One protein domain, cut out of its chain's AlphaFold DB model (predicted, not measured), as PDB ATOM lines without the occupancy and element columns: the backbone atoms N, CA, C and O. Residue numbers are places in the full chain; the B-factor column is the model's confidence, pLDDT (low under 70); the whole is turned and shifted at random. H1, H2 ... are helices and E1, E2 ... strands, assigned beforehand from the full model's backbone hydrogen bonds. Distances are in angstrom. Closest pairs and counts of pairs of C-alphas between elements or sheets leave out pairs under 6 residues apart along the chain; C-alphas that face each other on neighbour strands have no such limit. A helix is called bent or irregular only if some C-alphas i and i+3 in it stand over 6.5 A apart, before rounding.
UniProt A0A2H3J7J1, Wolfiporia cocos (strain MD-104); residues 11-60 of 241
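AT A GLANCE: This is residues 11 to 60 of the 241 residues of a protein of Wolfiporia cocos (strain MD-104) (UniProt A0A2H3J7J1). One long helix, H1, runs out like a handle from a small head made of a two-strand hairpin, E1 and E2, with a long loop between the strands and a short tail after them. Residues 11 to 30, of which 16 to 30 belong to H1, stand free and stick out from the rest. The printed part has 50 residues with one named helix and two named strands, in the order H1, E1, E2; the strands are antiparallel, and the class is mixed, helices and strands. The whole is extended, with a radius of gyration of the C-alphas of 15.7 A, and its outline is flat, spanning 45 by 28 by 12 A.

IN THESE COORDINATES: The printed part begins at Ala 11, with its C-alpha at (28.532, 5.816, -40.886). H1 holds residues 16 to 35 and is 29.3 A long from C-alpha 16 at (32.368, 8.080, -35.782) to C-alpha 35 at (32.697, -7.596, -10.985). H1 is neither bent nor irregular, but only just: C-alphas 16 and 19 are 6.1 A apart. E1 follows at once with residues 36 to 38, 6.9 A from first to last C-alpha. Residues 39 to 50 hold no named element. E2 holds residues 51 to 53, 7.1 A from first to last C-alpha, and ends with C-alpha 53 at (27.619, -10.967, -13.134).

HOW THE PARTS SIT: In H1, 13 of the 16 pairs of O i and N i+4 are within hydrogen-bond range. The link from H1 to E1 is tight, with no residue between them. E1 and E2 form a hairpin of antiparallel neighbour strands, with 137 degrees between their N-to-C directions. C-alphas 36 and 53 face each other at 4.7 A, and so do C-alphas 38 and 51 at 4.8 A. N 37 and O 52 are within hydrogen-bond range at 2.9 A, as are N 52 and O 37 at 3.0 A. H1 and E2 have 2 pairs of C-alphas within 8 A, and their closest C-alphas are those of Arg 35 and Leu 53, 6.5 A apart.

THE WHOLE: The two C-alphas farthest apart are those of Asn 14 and Pro 44, at 45.4 A. Without residues 11 to 30, the body of 30 residues spans 29 by 15 by 9 A. The link from E1 to E2 is long, with 12 residues between them. The printed part has no cut. The mean pLDDT of the printed part is 72.3, and 23 residues are under 70, namely residues 11 to 24 and residues 41 to 49.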
ATOM      1  N   ALA A  11      28.030   5.544 -42.234       53.88
ATOM      2  CA  ALA A  11      28.532   5.816 -40.886       53.88
ATOM      3  C   ALA A  11      29.778   4.977 -40.533       53.88
ATOM      4  O   ALA A  11      30.682   5.476 -39.854       53.88
ATOM      5  N   TRP A  12      29.868   3.736 -41.028       50.44
ATOM      6  CA  TRP A  12      31.026   2.850 -40.845       50.44
ATOM      7  C   TRP A  12      32.297   3.388 -41.527       50.44
ATOM      8  O   TRP A  12      33.377   3.341 -40.935       50.44
ATOM      9  N   LEU A  13      32.168   3.992 -42.715       54.03
ATOM     10  CA  LEU A  13      33.296   4.553 -43.474       54.03
ATOM     11  C   LEU A  13      33.829   5.898 -42.927       54.03
ATOM     12  O   LEU A  13      34.969   6.251 -43.214       54.03
ATOM     13  N   ASN A  14      33.064   6.627 -42.101       58.47
ATOM     14  CA  ASN A  14      33.394   7.999 -41.659       58.47
ATOM     15  C   ASN A  14      33.847   8.139 -40.187       58.47
ATOM     16  O   ASN A  14      33.754   9.213 -39.593       58.47
ATOM     17  N   GLY A  15      34.349   7.072 -39.558       52.88
ATOM     18  CA  GLY A  15      35.166   7.180 -38.333       52.88
ATOM     19  C   GLY A  15      34.445   7.515 -37.016       52.88
ATOM     20  O   GLY A  15      35.073   7.449 -35.960       52.88
ATOM     21  N   ARG A  16      33.134   7.789 -37.015       54.66
ATOM     22  CA  ARG A  16      32.368   8.080 -35.782       54.66
ATOM     23  C   ARG A  16      32.131   6.854 -34.888       54.66
ATOM     24  O   ARG A  16      32.071   6.999 -33.674       54.66
ATOM     25  N   HIS A  17      32.098   5.644 -35.450       51.03
ATOM     26  CA  HIS A  17      31.906   4.413 -34.669       51.03
ATOM     27  C   HIS A  17      33.164   3.910 -33.951       51.03
ATOM     28  O   HIS A  17      33.034   3.159 -32.988       51.03
ATOM     29  N   ARG A  18      34.375   4.319 -34.361       52.22
ATOM     30  CA  ARG A  18      35.610   3.892 -33.674       52.22
ATOM     31  C   ARG A  18      35.677   4.436 -32.251       52.22
ATOM     32  O   ARG A  18      36.016   3.693 -31.342       52.22
ATOM     33  N   LEU A  19      35.285   5.694 -32.048       54.19
ATOM     34  CA  LEU A  19      35.255   6.302 -30.718       54.19
ATOM     35  C   LEU A  19      34.163   5.692 -29.837       54.19
ATOM     36  O   LEU A  19      34.429   5.404 -28.677       54.19
ATOM     37  N   THR A  20      32.970   5.430 -30.380       58.56
ATOM     38  CA  THR A  20      31.888   4.777 -29.626       58.56
ATOM     39  C   THR A  20      32.230   3.332 -29.276       58.56
ATOM     40  O   THR A  20      32.036   2.941 -28.135       58.56
ATOM     41  N   LEU A  21      32.800   2.553 -30.202       58.66
ATOM     42  CA  LEU A  21      33.222   1.176 -29.935       58.66
ATOM     43  C   LEU A  21      34.368   1.129 -28.917       58.66
ATOM     44  O   LEU A  21      34.308   0.339 -27.981       58.66
ATOM     45  N   CYS A  22      35.375   2.001 -29.050       60.53
ATOM     46  CA  CYS A  22      36.428   2.132 -28.045       60.53
ATOM     47  C   CYS A  22      35.847   2.537 -26.693       60.53
ATOM     48  O   CYS A  22      36.188   1.921 -25.696       60.53
ATOM     49  N   PHE A  23      34.939   3.512 -26.636       65.62
ATOM     50  CA  PHE A  23      34.315   3.925 -25.383       65.62
ATOM     51  C   PHE A  23      33.489   2.796 -24.755       65.62
ATOM     52  O   PHE A  23      33.636   2.530 -23.567       65.62
ATOM     53  N   THR A  24      32.678   2.077 -25.536       68.00
ATOM     54  CA  THR A  24      31.916   0.923 -25.046       68.00
ATOM     55  C   THR A  24      32.847  -0.169 -24.536       68.00
ATOM     56  O   THR A  24      32.663  -0.602 -23.409       68.00
ATOM     57  N   ILE A  25      33.889  -0.555 -25.280       71.56
ATOM     58  CA  ILE A  25      34.844  -1.587 -24.842       71.56
ATOM     59  C   ILE A  25      35.608  -1.140 -23.589       71.56
ATOM     60  O   ILE A  25      35.702  -1.896 -22.628       71.56
ATOM     61  N   LEU A  26      36.119   0.094 -23.567       75.62
ATOM     62  CA  LEU A  26      36.900   0.636 -22.451       75.62
ATOM     63  C   LEU A  26      36.066   0.846 -21.184       75.62
ATOM     64  O   LEU A  26      36.635   0.911 -20.102       75.62
ATOM     65  N   THR A  27      34.740   0.947 -21.298       72.38
ATOM     66  CA  THR A  27      33.843   1.085 -20.141       72.38
ATOM     67  C   THR A  27      33.209  -0.239 -19.727       72.38
ATOM     68  O   THR A  27      33.080  -0.489 -18.532       72.38
ATOM     69  N   SER A  28      32.877  -1.129 -20.667       78.81
ATOM     70  CA  SER A  28      32.258  -2.423 -20.369       78.81
ATOM     71  C   SER A  28      33.268  -3.471 -19.912       78.81
ATOM     72  O   SER A  28      32.961  -4.264 -19.024       78.81
ATOM     73  N   TRP A  29      34.472  -3.488 -20.496       81.88
ATOM     74  CA  TRP A  29      35.499  -4.475 -20.156       81.88
ATOM     75  C   TRP A  29      35.921  -4.391 -18.685       81.88
ATOM     76  O   TRP A  29      35.881  -5.424 -18.017       81.88
ATOM     77  N   PRO A  30      36.225  -3.203 -18.116       82.50
ATOM     78  CA  PRO A  30      36.532  -3.110 -16.692       82.50
ATOM     79  C   PRO A  30      35.371  -3.568 -15.809       82.50
ATOM     80  O   PRO A  30      35.609  -4.200 -14.786       82.50
ATOM     81  N   SER A  31      34.112  -3.307 -16.184       82.31
ATOM     82  CA  SER A  31      32.959  -3.783 -15.407       82.31
ATOM     83  C   SER A  31      32.873  -5.306 -15.374       82.31
ATOM     84  O   SER A  31      32.661  -5.872 -14.305       82.31
ATOM     85  N   VAL A  32      33.083  -5.978 -16.511       84.00
ATOM     86  CA  VAL A  32      33.116  -7.448 -16.558       84.00
ATOM     87  C   VAL A  32      34.292  -7.974 -15.739       84.00
ATOM     88  O   VAL A  32      34.098  -8.821 -14.873       84.00
ATOM     89  N   ASN A  33      35.486  -7.422 -15.942       85.56
ATOM     90  CA  ASN A  33      36.704  -7.908 -15.302       85.56
ATOM     91  C   ASN A  33      36.684  -7.743 -13.771       85.56
ATOM     92  O   ASN A  33      37.032  -8.654 -13.025       85.56
ATOM     93  N   THR A  34      36.193  -6.598 -13.292       88.88
ATOM     94  CA  THR A  34      36.229  -6.244 -11.862       88.88
ATOM     95  C   THR A  34      35.070  -6.829 -11.046       88.88
ATOM     96  O   THR A  34      35.176  -6.889  -9.820       88.88
ATOM     97  N   ARG A  35      33.949  -7.217 -11.681       90.12
ATOM     98  CA  ARG A  35      32.697  -7.596 -10.985       90.12
ATOM     99  C   ARG A  35      32.150  -8.979 -11.335       90.12
ATOM    100  O   ARG A  35      31.188  -9.415 -10.699       90.12
ATOM    101  N   CYS A  36      32.711  -9.675 -12.323       89.06
ATOM    102  CA  CYS A  36      32.296 -11.047 -12.587       89.06
ATOM    103  C   CYS A  36      32.762 -11.996 -11.476       89.06
ATOM    104  O   CYS A  36      33.768 -11.783 -10.798       89.06
ATOM    105  N   ILE A  37      32.010 -13.075 -11.305       85.56
ATOM    106  CA  ILE A  37      32.369 -14.190 -10.438       85.56
ATOM    107  C   ILE A  37      32.420 -15.467 -11.261       85.56
ATOM    108  O   ILE A  37      31.666 -15.638 -12.221       85.56
ATOM    109  N   HIS A  38      33.282 -16.389 -10.844       82.12
ATOM    110  CA  HIS A  38      33.279 -17.731 -11.395       82.12
ATOM    111  C   HIS A  38      32.213 -18.579 -10.691       82.12
ATOM    112  O   HIS A  38      32.363 -18.941  -9.521       82.12
ATOM    113  N   TYR A  39      31.149 -18.927 -11.407       76.75
ATOM    114  CA  TYR A  39      30.084 -19.806 -10.950       76.75
ATOM    115  C   TYR A  39      29.713 -20.815 -12.044       76.75
ATOM    116  O   TYR A  39      29.441 -20.408 -13.169       76.75
ATOM    117  N   PRO A  40      29.673 -22.127 -11.747       71.25
ATOM    118  CA  PRO A  40      29.270 -23.125 -12.729       71.25
ATOM    119  C   PRO A  40      27.774 -23.017 -13.046       71.25
ATOM    120  O   PRO A  40      26.942 -23.538 -12.303       71.25
ATOM    121  N   VAL A  41      27.437 -22.342 -14.151       65.38
ATOM    122  CA  VAL A  41      26.046 -22.103 -14.582       65.38
ATOM    123  C   VAL A  41      25.470 -23.305 -15.346       65.38
ATOM    124  O   VAL A  41      24.266 -23.554 -15.281       65.38
ATOM    125  N   ARG A  42      26.309 -24.062 -16.070       61.50
ATOM    126  CA  ARG A  42      25.886 -25.130 -16.994       61.50
ATOM    127  C   ARG A  42      26.421 -26.512 -16.612       61.50
ATOM    128  O   ARG A  42      27.439 -26.648 -15.935       61.50
ATOM    129  N   GLU A  43      25.707 -27.542 -17.072       61.41
ATOM    130  CA  GLU A  43      26.166 -28.933 -17.092       61.41
ATOM    131  C   GLU A  43      26.419 -29.364 -18.550       61.41
ATOM    132  O   GLU A  43      25.578 -29.072 -19.404       61.41
ATOM    133  N   PRO A  44      27.533 -30.057 -18.861       63.31
ATOM    134  CA  PRO A  44      28.634 -30.419 -17.967       63.31
ATOM    135  C   PRO A  44      29.438 -29.191 -17.520       63.31
ATOM    136  O   PRO A  44      29.447 -28.165 -18.190       63.31
ATOM    137  N   ARG A  45      30.109 -29.302 -16.368       62.38
ATOM    138  CA  ARG A  45      31.004 -28.255 -15.860       62.38
ATOM    139  C   ARG A  45      32.223 -28.152 -16.776       62.38
ATOM    140  O   ARG A  45      33.211 -28.845 -16.557       62.38
ATOM    141  N   THR A  46      32.128 -27.342 -17.818       62.84
ATOM    142  CA  THR A  46      33.279 -26.903 -18.602       62.84
ATOM    143  C   THR A  46      33.810 -25.618 -17.976       62.84
ATOM    144  O   THR A  46      33.030 -24.796 -17.499       62.84
ATOM    145  N   ASP A  47      35.130 -25.444 -17.926       63.75
ATOM    146  CA  ASP A  47      35.740 -24.227 -17.361       63.75
ATOM    147  C   ASP A  47      35.512 -22.987 -18.250       63.75
ATOM    148  O   ASP A  47      35.707 -21.859 -17.807       63.75
ATOM    149  N   GLU A  48      35.067 -23.189 -19.492       65.44
ATOM    150  CA  GLU A  48      35.034 -22.159 -20.535       65.44
ATOM    151  C   GLU A  48      33.859 -21.162 -20.411       65.44
ATOM    152  O   GLU A  48      33.953 -20.071 -20.956       65.44
ATOM    153  N   ASP A  49      32.814 -21.462 -19.624       65.44
ATOM    154  CA  ASP A  49      31.534 -20.715 -19.632       65.44
ATOM    155  C   ASP A  49      30.981 -20.386 -18.223       65.44
ATOM    156  O   ASP A  49      29.770 -20.383 -17.982       65.44
ATOM    157  N   ASN A  50      31.860 -20.115 -17.254       77.06
ATOM    158  CA  ASN A  50      31.465 -19.964 -15.845       77.06
ATOM    159  C   ASN A  50      31.586 -18.540 -15.290       77.06
ATOM    160  O   ASN A  50      31.485 -18.355 -14.080       77.06
ATOM    161  N   GLN A  51      31.815 -17.521 -16.118       82.56
ATOM    162  CA  GLN A  51      31.789 -16.136 -15.639       82.56
ATOM    163  C   GLN A  51      30.370 -15.571 -15.693       82.56
ATOM    164  O   GLN A  51      29.722 -15.575 -16.736       82.56
ATOM    165  N   THR A  52      29.892 -15.046 -14.567       84.75
ATOM    166  CA  THR A  52      28.595 -14.366 -14.487       84.75
ATOM    167  C   THR A  52      28.703 -13.088 -13.671       84.75
ATOM    168  O   THR A  52      29.470 -13.007 -12.712       84.75
ATOM    169  N   LEU A  53      27.896 -12.088 -14.025       87.31
ATOM    170  CA  LEU A  53      27.619 -10.967 -13.134       87.31
ATOM    171  C   LEU A  53      26.640 -11.432 -12.055       87.31
ATOM    172  O   LEU A  53      25.706 -12.188 -12.332       87.31
ATOM    173  N   CYS A  54      26.866 -10.989 -10.823       86.31
ATOM    174  CA  CYS A  54      26.007 -11.289  -9.686       86.31
ATOM    175  C   CYS A  54      25.569  -9.964  -9.054       86.31
ATOM    176  O   CYS A  54      26.269  -9.458  -8.174       86.31
ATOM    177  N   PRO A  55      24.449  -9.379  -9.525       85.12
ATOM    178  CA  PRO A  55      23.930  -8.136  -8.968       85.12
ATOM    179  C   PRO A  55      23.769  -8.242  -7.451       85.12
ATOM    180  O   PRO A  55      23.436  -9.314  -6.943       85.12
ATOM    181  N   ILE A  56      23.955  -7.130  -6.739       85.88
ATOM    182  CA  ILE A  56      23.958  -7.021  -5.267       85.88
ATOM    183  C   ILE A  56      25.286  -7.485  -4.665       85.88
ATOM    184  O   ILE A  56      25.883  -6.748  -3.881       85.88
ATOM    185  N   LEU A  57      25.761  -8.681  -5.021       87.25
ATOM    186  CA  LEU A  57      27.054  -9.176  -4.541       87.25
ATOM    187  C   LEU A  57      28.212  -8.351  -5.104       87.25
ATOM    188  O   LEU A  57      29.187  -8.092  -4.403       87.25
ATOM    189  N   ASP A  58      28.083  -7.926  -6.355       89.62
ATOM    190  CA  ASP A  58      29.041  -7.077  -7.045       89.62
ATOM    191  C   ASP A  58      29.318  -5.748  -6.334       89.62
ATOM    192  O   ASP A  58      30.352  -5.157  -6.605       89.62
ATOM    193  N   PHE A  59      28.489  -5.291  -5.393       92.19
ATOM    194  CA  PHE A  59      28.782  -4.108  -4.573       92.19
ATOM    195  C   PHE A  59      29.718  -4.368  -3.390       92.19
ATOM    196  O   PHE A  59      30.301  -3.416  -2.867       92.19
ATOM    197  N   ALA A  60      29.857  -5.614  -2.934       92.88
ATOM    198  CA  ALA A  60      30.688  -5.909  -1.775       92.88
ATOM    199  C   ALA A  60      32.178  -5.832  -2.143       92.88
ATOM    200  O   ALA A  60      32.619  -6.364  -3.157       92.88
TER     201      ALA A  60